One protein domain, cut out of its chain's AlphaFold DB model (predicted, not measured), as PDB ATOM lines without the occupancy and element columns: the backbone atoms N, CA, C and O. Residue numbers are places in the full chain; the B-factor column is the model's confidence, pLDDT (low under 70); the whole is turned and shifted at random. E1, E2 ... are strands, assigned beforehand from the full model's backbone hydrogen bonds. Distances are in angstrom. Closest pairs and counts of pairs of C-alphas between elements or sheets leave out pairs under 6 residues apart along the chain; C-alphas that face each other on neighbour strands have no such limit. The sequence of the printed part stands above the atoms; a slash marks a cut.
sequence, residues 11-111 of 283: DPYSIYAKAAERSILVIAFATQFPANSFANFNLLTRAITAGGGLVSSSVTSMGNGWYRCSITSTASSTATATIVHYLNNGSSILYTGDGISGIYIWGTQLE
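Overview. This is residues 11 to 111 of the 283 residues of an uncharacterized protein of Arthrospira platensis (strain NIES-39 / IAM M-135) (UniProt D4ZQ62). Two antiparallel sheets of four strands pack face to face as a sandwich, one layer made of E5, E6, E1 and E8, the other of E4, E3, E2 and E7, with the strands of the two layers running nearly along one another at 20 degrees. The chain passes back and forth between the layers, and one long loop, residues 89 to 102, swings outward between E7 and E8. The printed part has 101 residues, with eight named strands, E1 to E8 in that order along the chain, and no named helix; the class is all strand. The whole is compact, with a radius of gyration of the C-alphas of 13.2 A, and its C-alphas span 38 by 32 by 21 A.

Along the chain. Find C-alpha 11 at (333.322, 607.078, 424.412); from there E1 runs over residues 11 to 19 for 25.4 A, to C-alpha 19 at (310.994, 598.950, 433.298). Next come E2, residues 24 to 29, 16.8 A long, and E3, residues 38 to 42, 13.4 A long. E4 is short, residues 48 to 50. E5, residues 56 to 63, runs for 22.5 A, and E6, residues 66 to 74, for 26.9 A; E1 and E6, with 9 residues each, are the longest strands by residues. E7 holds residues 83 to 88 and is 16.2 A long. The last strand, E8, residues 103 to 110, is 20.3 A from first to last C-alpha, bends by 59 degrees at residue 107, and ends with C-alpha 110 at (327.787, 605.751, 420.901).

Arrangement. Begin with the sheet that holds E1, whose order is E5, E6, E1, E8, with E5 and E8 as edge strands. E1 and E8 are antiparallel at 164 degrees; look for N 14 and O 109, 2.8 A apart, within hydrogen-bond range. On the other side of E1, E6 is antiparallel to it at 155 degrees, with N 13 and O 71 at 2.8 A. E5 and E6 form a hairpin, with N 60 and O 68 at 2.9 A. This sheet is twisted, its C-alphas lying up to 7.4 A off its best plane. Now go to the second sheet, in the order E4, E3, E2, E7, with edge strands E4 and E7. E2, E3 and E4 make a meander, each strand the antiparallel neighbour of the one before; the hairpin of E2 and E3 has N 27 and O 39 at 2.9 A, and the hairpin of E3 and E4 has N 40 and O 49 at 2.8 A. E7 is antiparallel to E2 at 156 degrees, with N 84 and O 28 at 2.8 A. The parts of the two sheets that face each other are 9.1 A centre to centre, and their best planes are 15 degrees apart. Between the sheets, the closest C-alphas of E3 and E5 are those of Ala 39 and Ser 57, 6.8 A apart, and the closest of E2 and E6 are those of Ile 27 and Ile 71, 7.5 A apart. E7 and E8 are only just apart, their closest C-alphas 8.0 A from each other.

Size, cuts and confidence. Look at Asn 64 and Ser 77 for the two C-alphas farthest apart, 38.6 A. The C-alphas of Asp 11 and Glu 111, the first and last printed, are 5.8 A apart. The printed part has no cut. The link from E7 to E8 is long, with 14 residues, and its C-alphas lie 12 to 21 A from the mean of all C-alphas. The mean pLDDT of the printed part is 92.0, and one residue, Asp 11, is under 70 in this model.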
ATOM      1  N   ASP A  11     334.380 607.673 425.221       67.50
ATOM      2  CA  ASP A  11     333.322 607.078 424.412       67.50
ATOM      3  C   ASP A  11     332.027 606.953 425.237       67.50
ATOM      4  O   ASP A  11     331.794 605.946 425.916       67.50
ATOM      5  N   PRO A  12     331.179 607.997 425.287       81.06
ATOM      6  CA  PRO A  12     329.857 607.938 425.879       81.06
ATOM      7  C   PRO A  12     328.954 607.029 425.055       81.06
ATOM      8  O   PRO A  12     328.693 607.243 423.871       81.06
ATOM      9  N   TYR A  13     328.413 606.039 425.746       89.88
ATOM     10  CA  TYR A  13     327.339 605.196 425.276       89.88
ATOM     11  C   TYR A  13     326.056 605.547 426.027       89.88
ATOM     12  O   TYR A  13     326.069 605.686 427.253       89.88
ATOM     13  N   SER A  14     324.934 605.661 425.319       92.19
ATOM     14  CA  SER A  14     323.624 605.862 425.935       92.19
ATOM     15  C   SER A  14     322.520 605.039 425.284       92.19
ATOM     16  O   SER A  14     322.579 604.717 424.102       92.19
ATOM     17  N   ILE A  15     321.507 604.708 426.080       94.50
ATOM     18  CA  ILE A  15     320.324 603.946 425.681       94.50
ATOM     19  C   ILE A  15     319.113 604.448 426.468       94.50
ATOM     20  O   ILE A  15     319.231 604.841 427.632       94.50
ATOM     21  N   TYR A  16     317.941 604.425 425.845       94.88
ATOM     22  CA  TYR A  16     316.675 604.658 426.527       94.88
ATOM     23  C   TYR A  16     316.113 603.336 427.020       94.88
ATOM     24  O   TYR A  16     315.992 602.393 426.244       94.88
ATOM     25  N   ALA A  17     315.739 603.276 428.293       97.00
ATOM     26  CA  ALA A  17     315.170 602.088 428.902       97.00
ATOM     27  C   ALA A  17     313.959 602.426 429.775       97.00
ATOM     28  O   ALA A  17     313.916 603.468 430.432       97.00
ATOM     29  N   LYS A  18     312.974 601.529 429.796       96.88
ATOM     30  CA  LYS A  18     311.803 601.597 430.677       96.88
ATOM     31  C   LYS A  18     311.550 600.221 431.282       96.88
ATOM     32  O   LYS A  18     311.570 599.221 430.567       96.88
ATOM     33  N   ALA A  19     311.307 600.186 432.590       96.44
ATOM     34  CA  ALA A  19     310.994 598.950 433.298       96.44
ATOM     35  C   ALA A  19     309.726 598.280 432.740       96.44
ATOM     36  O   ALA A  19     308.778 598.961 432.334       96.44
ATOM     37  N   ALA A  20     309.722 596.951 432.755       93.94
ATOM     38  CA  ALA A  20     308.531 596.126 432.592       93.94
ATOM     39  C   ALA A  20     308.506 595.120 433.756       93.94
ATOM     40  O   ALA A  20     308.554 595.537 434.913       93.94
ATOM     41  N   GLU A  21     308.503 593.817 433.485       94.62
ATOM     42  CA  GLU A  21     308.612 592.771 434.508       94.62
ATOM     43  C   GLU A  21     310.002 592.765 435.163       94.62
ATOM     44  O   GLU A  21     310.166 592.308 436.295       94.62
ATOM     45  N   ARG A  22     311.018 593.296 434.467       94.06
ATOM     46  CA  ARG A  22     312.347 593.572 435.015       94.06
ATOM     47  C   ARG A  22     312.577 595.065 435.179       94.06
ATOM     48  O   ARG A  22     311.998 595.909 434.497       94.06
ATOM     49  N   SER A  23     313.469 595.379 436.107       95.56
ATOM     50  CA  SER A  23     313.767 596.752 436.508       95.56
ATOM     51  C   SER A  23     315.247 597.093 436.456       95.56
ATOM     52  O   SER A  23     315.582 598.254 436.654       95.56
ATOM     53  N   ILE A  24     316.138 596.133 436.201       96.50
ATOM     54  CA  ILE A  24     317.582 596.374 436.230       96.50
ATOM     55  C   ILE A  24     318.186 596.092 434.856       96.50
ATOM     56  O   ILE A  24     318.185 594.951 434.388       96.50
ATOM     57  N   LEU A  25     318.722 597.150 434.248       97.44
ATOM     58  CA  LEU A  25     319.546 597.107 433.043       97.44
ATOM     59  C   LEU A  25     321.016 597.184 433.448       97.44
ATOM     60  O   LEU A  25     321.403 598.087 434.184       97.44
ATOM     61  N   VAL A  26     321.849 596.292 432.926       97.00
ATOM     62  CA  VAL A  26     323.307 596.395 433.028       97.00
ATOM     63  C   VAL A  26     323.868 596.742 431.661       97.00
ATOM     64  O   VAL A  26     323.545 596.071 430.685       97.00
ATOM     65  N   ILE A  27     324.716 597.762 431.597       97.00
ATOM     66  CA  ILE A  27     325.472 598.125 430.396       97.00
ATOM     67  C   ILE A  27     326.949 597.911 430.705       97.00
ATOM     68  O   ILE A  27     327.428 598.402 431.729       97.00
ATOM     69  N   ALA A  28     327.659 597.190 429.842       95.94
ATOM     70  CA  ALA A  28     329.077 596.907 430.007       95.94
ATOM     71  C   ALA A  28     329.853 597.116 428.707       95.94
ATOM     72  O   ALA A  28     329.453 596.635 427.647       95.94
ATOM     73  N   PHE A  29     331.009 597.758 428.817       94.31
ATOM     74  CA  PHE A  29     332.064 597.671 427.823       94.31
ATOM     75  C   PHE A  29     332.861 596.382 428.074       94.31
ATOM     76  O   PHE A  29     333.510 596.246 429.110       94.31
ATOM     77  N   ALA A  30     332.767 595.408 427.166       87.94
ATOM     78  CA  ALA A  30     333.276 594.051 427.388       87.94
ATOM     79  C   ALA A  30     334.698 593.816 426.858       87.94
ATOM     80  O   ALA A  30     335.444 593.033 427.442       87.94
ATOM     81  N   THR A  31     335.087 594.471 425.762       90.44
ATOM     82  CA  THR A  31     336.430 594.349 425.169       90.44
ATOM     83  C   THR A  31     336.989 595.720 424.828       90.44
ATOM     84  O   THR A  31     336.229 596.607 424.464       90.44
ATOM     85  N   GLN A  32     338.315 595.877 424.899       92.00
ATOM     86  CA  GLN A  32     339.029 597.128 424.587       92.00
ATOM     87  C   GLN A  32     338.735 598.312 425.519       92.00
ATOM     88  O   GLN A  32     338.998 599.457 425.169       92.00
ATOM     89  N   PHE A  33     338.268 598.032 426.732       92.56
ATOM     90  CA  PHE A  33     338.084 599.006 427.806       92.56
ATOM     91  C   PHE A  33     338.675 598.452 429.114       92.56
ATOM     92  O   PHE A  33     338.897 597.237 429.208       92.56
ATOM     93  N   PRO A  34     338.931 599.305 430.122       93.75
ATOM     94  CA  PRO A  34     339.371 598.872 431.439       93.75
ATOM     95  C   PRO A  34     338.495 597.760 432.028       93.75
ATOM     96  O   PRO A  34     337.290 597.667 431.787       93.75
ATOM     97  N   ALA A  35     339.101 596.904 432.850       92.75
ATOM     98  CA  ALA A  35     338.343 595.895 433.576       92.75
ATOM     99  C   ALA A  35     337.270 596.561 434.457       92.75
ATOM    100  O   ALA A  35     337.498 597.614 435.052       92.75
ATOM    101  N   ASN A  36     336.109 595.914 434.584       93.19
ATOM    102  CA  ASN A  36     334.958 596.423 435.336       93.19
ATOM    103  C   ASN A  36     334.343 597.727 434.778       93.19
ATOM    104  O   ASN A  36     333.752 598.494 435.539       93.19
ATOM    105  N   SER A  37     334.428 597.981 433.469       95.88
ATOM    106  CA  SER A  37     333.697 599.070 432.800       95.88
ATOM    107  C   SER A  37     332.214 598.724 432.592       95.88
ATOM    108  O   SER A  37     331.774 598.446 431.478       95.88
ATOM    109  N   PHE A  38     331.421 598.735 433.668       96.19
ATOM    110  CA  PHE A  38     329.973 598.494 433.616       96.19
ATOM    111  C   PHE A  38     329.184 599.374 434.587       96.19
ATOM    112  O   PHE A  38     329.718 599.842 435.592       96.19
ATOM    113  N   ALA A  39     327.887 599.540 434.334       97.19
ATOM    114  CA  ALA A  39     326.942 600.097 435.297       97.19
ATOM    115  C   ALA A  39     325.624 599.319 435.309       97.19
ATOM    116  O   ALA A  39     325.098 598.937 434.265       97.19
ATOM    117  N   ASN A  40     325.086 599.121 436.512       96.81
ATOM    118  CA  ASN A  40     323.737 598.626 436.757       96.81
ATOM    119  C   ASN A  40     322.822 599.825 436.991       96.81
ATOM    120  O   ASN A  40     323.087 600.635 437.878       96.81
ATOM    121  N   PHE A  41     321.731 599.896 436.242       97.69
ATOM    122  CA  PHE A  41     320.704 600.919 436.341       97.69
ATOM    123  C   PHE A  41     319.420 600.285 436.852       97.69
ATOM    124  O   PHE A  41     318.784 599.505 436.142       97.69
ATOM    125  N   ASN A  42     319.016 600.633 438.073       96.69
ATOM    126  CA  ASN A  42     317.684 600.300 438.556       96.69
ATOM    127  C   ASN A  42     316.689 601.339 438.018       96.69
ATOM    128  O   ASN A  42     316.683 602.489 438.444       96.69
ATOM    129  N   LEU A  43     315.843 600.936 437.079       96.44
ATOM    130  CA  LEU A  43     314.874 601.774 436.371       96.44
ATOM    131  C   LEU A  43     313.660 602.163 437.230       96.44
ATOM    132  O   LEU A  43     312.883 603.015 436.819       96.44
ATOM    133  N   LEU A  44     313.484 601.562 438.412       94.50
ATOM    134  CA  LEU A  44     312.432 601.948 439.360       94.50
ATOM    135  C   LEU A  44     312.951 602.954 440.388       94.50
ATOM    136  O   LEU A  44     312.307 603.967 440.650       94.50
ATOM    137  N   THR A  45     314.125 602.691 440.967       95.56
ATOM    138  CA  THR A  45     314.697 603.527 442.039       95.56
ATOM    139  C   THR A  45     315.665 604.585 441.534       95.56
ATOM    140  O   THR A  45     316.002 605.505 442.274       95.56
ATOM    141  N   ARG A  46     316.120 604.461 440.282       93.81
ATOM    142  CA  ARG A  46     317.170 605.282 439.660       93.81
ATOM    143  C   ARG A  46     318.539 605.138 440.330       93.81
ATOM    144  O   ARG A  46     319.418 605.968 440.116       93.81
ATOM    145  N   ALA A  47     318.727 604.092 441.131       95.88
ATOM    146  CA  ALA A  47     320.024 603.774 441.702       95.88
ATOM    147  C   ALA A  47     320.984 603.290 440.607       95.88
ATOM    148  O   ALA A  47     320.597 602.505 439.733       95.88
ATOM    149  N   ILE A  48     322.235 603.743 440.690       96.88
ATOM    150  CA  ILE A  48     323.328 603.293 439.831       96.88
ATOM    151  C   ILE A  48     324.348 602.550 440.689       96.88
ATOM    152  O   ILE A  48     324.762 603.039 441.739       96.88
ATOM    153  N   THR A  49     324.793 601.388 440.219       95.94
ATOM    154  CA  THR A  49     325.982 600.711 440.749       95.94
ATOM    155  C   THR A  49     326.974 600.517 439.615       95.94
ATOM    156  O   THR A  49     326.735 599.703 438.720       95.94
ATOM    157  N   ALA A  50     328.064 601.281 439.645       95.56
ATOM    158  CA  ALA A  50     329.091 601.300 438.610       95.56
ATOM    159  C   ALA A  50     330.357 600.558 439.052       95.56
ATOM    160  O   ALA A  50     330.749 600.618 440.219       95.56
ATOM    161  N   GLY A  51     330.992 599.865 438.110       94.81
ATOM    162  CA  GLY A  51     332.328 599.311 438.279       94.81
ATOM    163  C   GLY A  51     333.412 600.371 438.057       94.81
ATOM    164  O   GLY A  51     333.186 601.401 437.422       94.81
ATOM    165  N   GLY A  52     334.609 600.112 438.591       94.44
ATOM    166  CA  GLY A  52     335.713 601.081 438.610       94.44
ATOM    167  C   GLY A  52     336.365 601.377 437.256       94.44
ATOM    168  O   GLY A  52     337.223 602.249 437.193       94.44
ATOM    169  N   GLY A  53     335.988 600.665 436.188       93.31
ATOM    170  CA  GLY A  53     336.501 600.925 434.842       93.31
ATOM    171  C   GLY A  53     335.808 602.091 434.130       93.31
ATOM    172  O   GLY A  53     336.299 602.564 433.109       93.31
ATOM    173  N   LEU A  54     334.669 602.568 434.649       94.31
ATOM    174  CA  LEU A  54     333.949 603.694 434.062       94.31
ATOM    175  C   LEU A  54     334.522 605.040 434.509       94.31
ATOM    176  O   LEU A  54     334.807 605.258 435.683       94.31
ATOM    177  N   VAL A  55     334.572 605.978 433.568       93.50
ATOM    178  CA  VAL A  55     334.822 607.400 433.831       93.50
ATOM    179  C   VAL A  55     333.572 608.051 434.417       93.50
ATOM    180  O   VAL A  55     333.654 608.840 435.355       93.50
ATOM    181  N   SER A  56     332.393 607.728 433.877       92.88
ATOM    182  CA  SER A  56     331.124 608.222 434.413       92.88
ATOM    183  C   SER A  56     329.950 607.303 434.076       92.88
ATOM    184  O   SER A  56     330.022 606.461 433.178       92.88
ATOM    185  N   SER A  57     328.852 607.463 434.816       95.19
ATOM    186  CA  SER A  57     327.564 606.830 434.530       95.19
ATOM    187  C   SER A  57     326.414 607.736 434.971       95.19
ATOM    188  O   SER A  57     326.551 608.485 435.940       95.19
ATOM    189  N   SER A  58     325.286 607.710 434.256       94.12
ATOM    190  CA  SER A  58     324.132 608.562 434.572       94.12
ATOM    191  C   SER A  58     322.788 607.912 434.236       94.12
ATOM    192  O   SER A  58     322.694 607.069 433.343       94.12
ATOM    193  N   VAL A  59     321.735 608.320 434.957       95.81
ATOM    194  CA  VAL A  59     320.343 607.921 434.698       95.81
ATOM    195  C   VAL A  59     319.405 609.126 434.790       95.81
ATOM    196  O   VAL A  59     319.098 609.659 435.863       95.81
ATOM    197  N   THR A  60     318.926 609.564 433.630       92.00
ATOM    198  CA  THR A  60     318.107 610.774 433.488       92.00
ATOM    199  C   THR A  60     316.685 610.401 433.096       92.00
ATOM    200  O   THR A  60     316.488 609.602 432.191       92.00
ATOM    201  N   SER A  61     315.679 610.952 433.776       91.88
ATOM    202  CA  SER A  61     314.272 610.716 433.418       91.88
ATOM    203  C   SER A  61     313.911 611.451 432.130       91.88
ATOM    204  O   SER A  61     314.228 612.630 431.996       91.88
ATOM    205  N   MET A  62     313.197 610.770 431.238       89.06
ATOM    206  CA  MET A  62     312.644 611.315 429.992       89.06
ATOM    207  C   MET A  62     311.116 611.469 430.050       89.06
ATOM    208  O   MET A  62     310.489 611.831 429.058       89.06
ATOM    209  N   GLY A  63     310.510 611.185 431.210       87.31
ATOM    210  CA  GLY A  63     309.058 611.132 431.386       87.31
ATOM    211  C   GLY A  63     308.455 609.772 431.012       87.31
ATOM    212  O   GLY A  63     309.088 608.937 430.370       87.31
ATOM    213  N   ASN A  64     307.218 609.525 431.455       90.75
ATOM    214  CA  ASN A  64     306.452 608.299 431.159       90.75
ATOM    215  C   ASN A  64     307.189 606.979 431.481       90.75
ATOM    216  O   ASN A  64     307.033 605.980 430.779       90.75
ATOM    217  N   GLY A  65     308.018 606.986 432.530       89.00
ATOM    218  CA  GLY A  65     308.806 605.828 432.970       89.00
ATOM    219  C   GLY A  65     310.035 605.514 432.110       89.00
ATOM    220  O   GLY A  65     310.738 604.551 432.403       89.00
ATOM    221  N   TRP A  66     310.312 606.302 431.069       94.38
ATOM    222  CA  TRP A  66     311.534 606.177 430.281       94.38
ATOM    223  C   TRP A  66     312.695 606.902 430.948       94.38
ATOM    224  O   TRP A  66     312.559 608.031 431.426       94.38
ATOM    225  N   TYR A  67     313.859 606.269 430.906       93.06
ATOM    226  CA  TYR A  67     315.115 606.822 431.375       93.06
ATOM    227  C   TYR A  67     316.161 606.736 430.279       93.06
ATOM    228  O   TYR A  67     316.246 605.735 429.578       93.06
ATOM    229  N   ARG A  68     316.986 607.771 430.163       94.31
ATOM    230  CA  ARG A  68     318.241 607.713 429.430       94.31
ATOM    231  C   ARG A  68     319.333 607.240 430.382       94.31
ATOM    232  O   ARG A  68     319.672 607.954 431.328       94.31
ATOM    233  N   CYS A  69     319.857 606.049 430.135       95.81
ATOM    234  CA  CYS A  69     320.999 605.476 430.836       95.81
ATOM    235  C   CYS A  69     322.258 605.732 430.010       95.81
ATOM    236  O   CYS A  69     322.238 605.513 428.798       95.81
ATOM    237  N   SER A  70     323.342 606.184 430.638       95.25
ATOM    238  CA  SER A  70     324.619 606.384 429.951       95.25
ATOM    239  C   SER A  70     325.803 605.882 430.762       95.25
ATOM    240  O   SER A  70     325.802 605.975 431.990       95.25
ATOM    241  N   ILE A  71     326.826 605.401 430.063       95.44
ATOM    242  CA  ILE A  71     328.147 605.094 430.613       95.44
ATOM    243  C   ILE A  71     329.219 605.718 429.723       95.44
ATOM    244  O   ILE A  71     329.042 605.809 428.512       95.44
ATOM    245  N   THR A  72     330.334 606.123 430.317       94.12
ATOM    246  CA  THR A  72     331.511 606.604 429.591       94.12
ATOM    247  C   THR A  72     332.732 605.888 430.131       94.12
ATOM    248  O   THR A  72     332.896 605.767 431.346       94.12
ATOM    249  N   SER A  73     333.594 605.432 429.233       93.12
ATOM    250  CA  SER A  73     334.886 604.834 429.552       93.12
ATOM    251  C   SER A  73     335.915 605.321 428.537       93.12
ATOM    252  O   SER A  73     335.554 605.772 427.453       93.12
ATOM    253  N   THR A  74     337.192 605.228 428.892       91.44
ATOM    254  CA  THR A  74     338.301 605.458 427.961       91.44
ATOM    255  C   THR A  74     338.656 604.143 427.278       91.44
ATOM    256  O   THR A  74     338.875 603.147 427.976       91.44
ATOM    257  N   ALA A  75     338.706 604.116 425.946       90.06
ATOM    258  CA  ALA A  75     339.168 602.941 425.213       90.06
ATOM    259  C   ALA A  75     340.645 602.643 425.529       90.06
ATOM    260  O   ALA A  75     341.475 603.539 425.660       90.06
ATOM    261  N   SER A  76     340.983 601.362 425.669       89.75
ATOM    262  CA  SER A  76     342.353 600.902 425.937       89.75
ATOM    263  C   SER A  76     343.165 600.657 424.661       89.75
ATOM    264  O   SER A  76     344.385 600.535 424.734       89.75
ATOM    265  N   SER A  77     342.509 600.543 423.502       85.50
ATOM    266  CA  SER A  77     343.165 600.398 422.199       85.50
ATOM    267  C   SER A  77     342.233 600.780 421.042       85.50
ATOM    268  O   SER A  77     341.020 600.889 421.214       85.50
ATOM    269  N   THR A  78     342.799 600.934 419.846       84.19
ATOM    270  CA  THR A  78     342.093 601.246 418.593       84.19
ATOM    271  C   THR A  78     341.675 599.982 417.829       84.19
ATOM    272  O   THR A  78     342.031 599.780 416.668       84.19
ATOM    273  N   ALA A  79     340.920 599.098 418.485       85.06
ATOM    274  CA  ALA A  79     340.424 597.846 417.907       85.06
ATOM    275  C   ALA A  79     338.899 597.709 418.049       85.06
ATOM    276  O   ALA A  79     338.248 598.487 418.742       85.06
ATOM    277  N   THR A  80     338.317 596.688 417.410       85.38
ATOM    278  CA  THR A  80     336.883 596.390 417.535       85.38
ATOM    279  C   THR A  80     336.509 596.099 418.991       85.38
ATOM    280  O   THR A  80     337.032 595.166 419.609       85.38
ATOM    281  N   ALA A  81     335.568 596.878 419.519       87.88
ATOM    282  CA  ALA A  81     335.053 596.749 420.875       87.88
ATOM    283  C   ALA A  81     333.636 596.160 420.897       87.88
ATOM    284  O   ALA A  81     332.875 596.285 419.938       87.88
ATOM    285  N   THR A  82     333.275 595.532 422.015       90.75
ATOM    286  CA  THR A  82     331.933 594.985 422.253       90.75
ATOM    287  C   THR A  82     331.272 595.705 423.421       90.75
ATOM    288  O   THR A  82     331.854 595.804 424.502       90.75
ATOM    289  N   ILE A  83     330.033 596.154 423.217       92.06
ATOM    290  CA  ILE A  83     329.151 596.677 424.265       92.06
ATOM    291  C   ILE A  83     328.058 595.640 424.497       92.06
ATOM    292  O   ILE A  83     327.442 595.168 423.541       92.06
ATOM    293  N   VAL A  84     327.829 595.265 425.752       93.56
ATOM    294  CA  VAL A  84     326.867 594.223 426.119       93.56
ATOM    295  C   VAL A  84     325.811 594.794 427.052       93.56
ATOM    296  O   VAL A  84     326.116 595.554 427.974       93.56
ATOM    297  N   HIS A  85     324.566 594.381 426.824       94.19
ATOM    298  CA  HIS A  85     323.451 594.634 427.725       94.19
ATOM    299  C   HIS A  85     323.050 593.343 428.418       94.19
ATOM    300  O   HIS A  85     322.797 592.340 427.752       94.19
ATOM    301  N   TYR A  86     322.930 593.389 429.740       94.44
ATOM    302  CA  TYR A  86     322.343 592.300 430.510       94.44
ATOM    303  C   TYR A  86     321.071 592.764 431.201       94.44
ATOM    304  O   TYR A  86     320.967 593.893 431.684       94.44
ATOM    305  N   LEU A  87     320.116 591.849 431.295       93.25
ATOM    306  CA  LEU A  87     319.040 591.946 432.264       93.25
ATOM    307  C   LEU A  87     319.526 591.360 433.586       93.25
ATOM    308  O   LEU A  87     320.280 590.391 433.605       93.25
ATOM    309  N   ASN A  88     319.070 591.927 434.695       92.19
ATOM    310  CA  ASN A  88     319.277 591.358 436.020       92.19
ATOM    311  C   ASN A  88     317.908 591.059 436.652       92.19
ATOM    312  O   ASN A  88     316.961 591.840 436.526       92.19
ATOM    313  N   ASN A  89     317.773 589.891 437.285       88.19
ATOM    314  CA  ASN A  89     316.525 589.447 437.922       88.19
ATOM    315  C   ASN A  89     316.303 589.994 439.342       88.19
ATOM    316  O   ASN A  89     315.375 589.560 440.015       88.19
ATOM    317  N   GLY A  90     317.146 590.922 439.794       85.25
ATOM    318  CA  GLY A  90     317.206 591.404 441.174       85.25
ATOM    319  C   GLY A  90     318.304 590.732 442.000       85.25
ATOM    320  O   GLY A  90     318.595 591.190 443.100       85.25
ATOM    321  N   SER A  91     318.934 589.672 441.488       85.88
ATOM    322  CA  SER A  91     320.007 588.945 442.183       85.88
ATOM    323  C   SER A  91     321.200 588.610 441.286       85.88
ATOM    324  O   SER A  91     322.333 588.648 441.754       85.88
ATOM    325  N   SER A  92     320.982 588.291 440.009       89.00
ATOM    326  CA  SER A  92     322.024 587.834 439.085       89.00
ATOM    327  C   SER A  92     321.732 588.254 437.643       89.00
ATOM    328  O   SER A  92     320.573 588.361 437.234       89.00
ATOM    329  N   ILE A  93     322.800 588.442 436.859       91.25
ATOM    330  CA  ILE A  93     322.747 588.545 435.389       91.25
ATOM    331  C   ILE A  93     322.763 587.169 434.702       91.25
ATOM    332  O   ILE A  93     322.403 587.056 433.537       91.25
ATOM    333  N   LEU A  94     323.165 586.117 435.424       92.81
ATOM    334  CA  LEU A  94     323.142 584.728 434.967       92.81
ATOM    335  C   LEU A  94     321.924 584.032 435.570       92.81
ATOM    336  O   LEU A  94     321.905 583.721 436.763       92.81
ATOM    337  N   TYR A  95     320.897 583.830 434.753       91.50
ATOM    338  CA  TYR A  95     319.677 583.116 435.121       91.50
ATOM    339  C   TYR A  95     318.991 582.575 433.856       91.50
ATOM    340  O   TYR A  95     319.170 583.118 432.770       91.50
ATOM    341  N   THR A  96     318.191 581.516 433.998       91.31
ATOM    342  CA  THR A  96     317.596 580.754 432.879       91.31
ATOM    343  C   THR A  96     316.603 581.547 432.013       91.31
ATOM    344  O   THR A  96     316.359 581.175 430.873       91.31
ATOM    345  N   GLY A  97     316.063 582.661 432.515       88.81
ATOM    346  CA  GLY A  97     314.982 583.402 431.854       88.81
ATOM    347  C   GLY A  97     313.647 582.649 431.879       88.81
ATOM    348  O   GLY A  97     313.607 581.438 432.059       88.81
ATOM    349  N   ASP A  98     312.543 583.380 431.738       85.56
ATOM    350  CA  ASP A  98     311.181 582.822 431.659       85.56
ATOM    351  C   ASP A  98     310.559 582.970 430.256       85.56
ATOM    352  O   ASP A  98     309.426 582.558 430.029       85.56
ATOM    353  N   GLY A  99     311.299 583.564 429.314       89.00
ATOM    354  CA  GLY A  99     310.864 583.802 427.938       89.00
ATOM    355  C   GLY A  99     309.880 584.961 427.751       89.00
ATOM    356  O   GLY A  99     309.513 585.229 426.610       89.00
ATOM    357  N   ILE A 100     309.468 585.654 428.821       88.38
ATOM    358  CA  ILE A 100     308.443 586.713 428.755       88.38
ATOM    359  C   ILE A 100     308.828 588.003 429.486       88.38
ATOM    360  O   ILE A 100     308.439 589.080 429.047       88.38
ATOM    361  N   SER A 101     309.600 587.923 430.571       89.12
ATOM    362  CA  SER A 101     309.963 589.082 431.386       89.12
ATOM    363  C   SER A 101     311.090 589.885 430.751       89.12
ATOM    364  O   SER A 101     312.155 589.339 430.444       89.12
ATOM    365  N   GLY A 102     310.923 591.204 430.669       93.62
ATOM    366  CA  GLY A 102     311.948 592.062 430.081       93.62
ATOM    367  C   GLY A 102     311.945 593.503 430.568       93.62
ATOM    368  O   GLY A 102     311.445 593.839 431.640       93.62
ATOM    369  N   ILE A 103     312.564 594.349 429.752       95.50
ATOM    370  CA  ILE A 103     312.478 595.809 429.804       95.50
ATOM    371  C   ILE A 103     312.221 596.303 428.380       95.50
ATOM    372  O   ILE A 103     312.531 595.610 427.409       95.50
ATOM    373  N   TYR A 104     311.737 597.529 428.245       95.00
ATOM    374  CA  TYR A 104     311.707 598.208 426.955       95.00
ATOM    375  C   TYR A 104     313.027 598.947 426.738       95.00
ATOM    376  O   TYR A 104     313.488 599.632 427.650       95.00
ATOM    377  N   ILE A 105     313.603 598.844 425.537       94.25
ATOM    378  CA  ILE A 105     314.816 599.571 425.135       94.25
ATOM    379  C   ILE A 105     314.610 600.324 423.819       94.25
ATOM    380  O   ILE A 105     313.850 599.879 422.961       94.25
ATOM    381  N   TRP A 106     315.295 601.454 423.651       89.44
ATOM    382  CA  TRP A 106     315.288 602.243 422.420       89.44
ATOM    383  C   TRP A 106     316.521 603.159 422.313       89.44
ATOM    384  O   TRP A 106     317.189 603.436 423.306       89.44
ATOM    385  N   GLY A 107     316.812 603.645 421.101       84.00
ATOM    386  CA  GLY A 107     317.694 604.789 420.854       84.00
ATOM    387  C   GLY A 107     319.123 604.643 421.378       84.00
ATOM    388  O   GLY A 107     319.621 605.543 422.048       84.00
ATOM    389  N   THR A 108     319.774 603.513 421.097       85.75
ATOM    390  CA  THR A 108     321.190 603.304 421.431       85.75
ATOM    391  C   THR A 108     322.084 604.262 420.644       85.75
ATOM    392  O   THR A 108     321.938 604.354 419.424       85.75
ATOM    393  N   GLN A 109     323.029 604.928 421.306       84.94
ATOM    394  CA  GLN A 109     323.950 605.884 420.685       84.94
ATOM    395  C   GLN A 109     325.330 605.814 421.348       84.94
ATOM    396  O   GLN A 109     325.424 605.935 422.568       84.94
ATOM    397  N   LEU A 110     326.374 605.632 420.533       84.00
ATOM    398  CA  LEU A 110     327.787 605.751 420.901       84.00
ATOM    399  C   LEU A 110     328.343 607.008 420.229       84.00
ATOM    400  O   LEU A 110     328.095 607.220 419.041       84.00
ATOM    401  N   GLU A 111     329.078 607.831 420.964       78.75
ATOM    402  CA  GLU A 111     329.631 609.085 420.447       78.75
ATOM    403  C   GLU A 111     331.116 609.168 420.788       78.75
ATOM    404  O   GLU A 111     331.514 608.734 421.859       78.75
TER     405      GLU A 111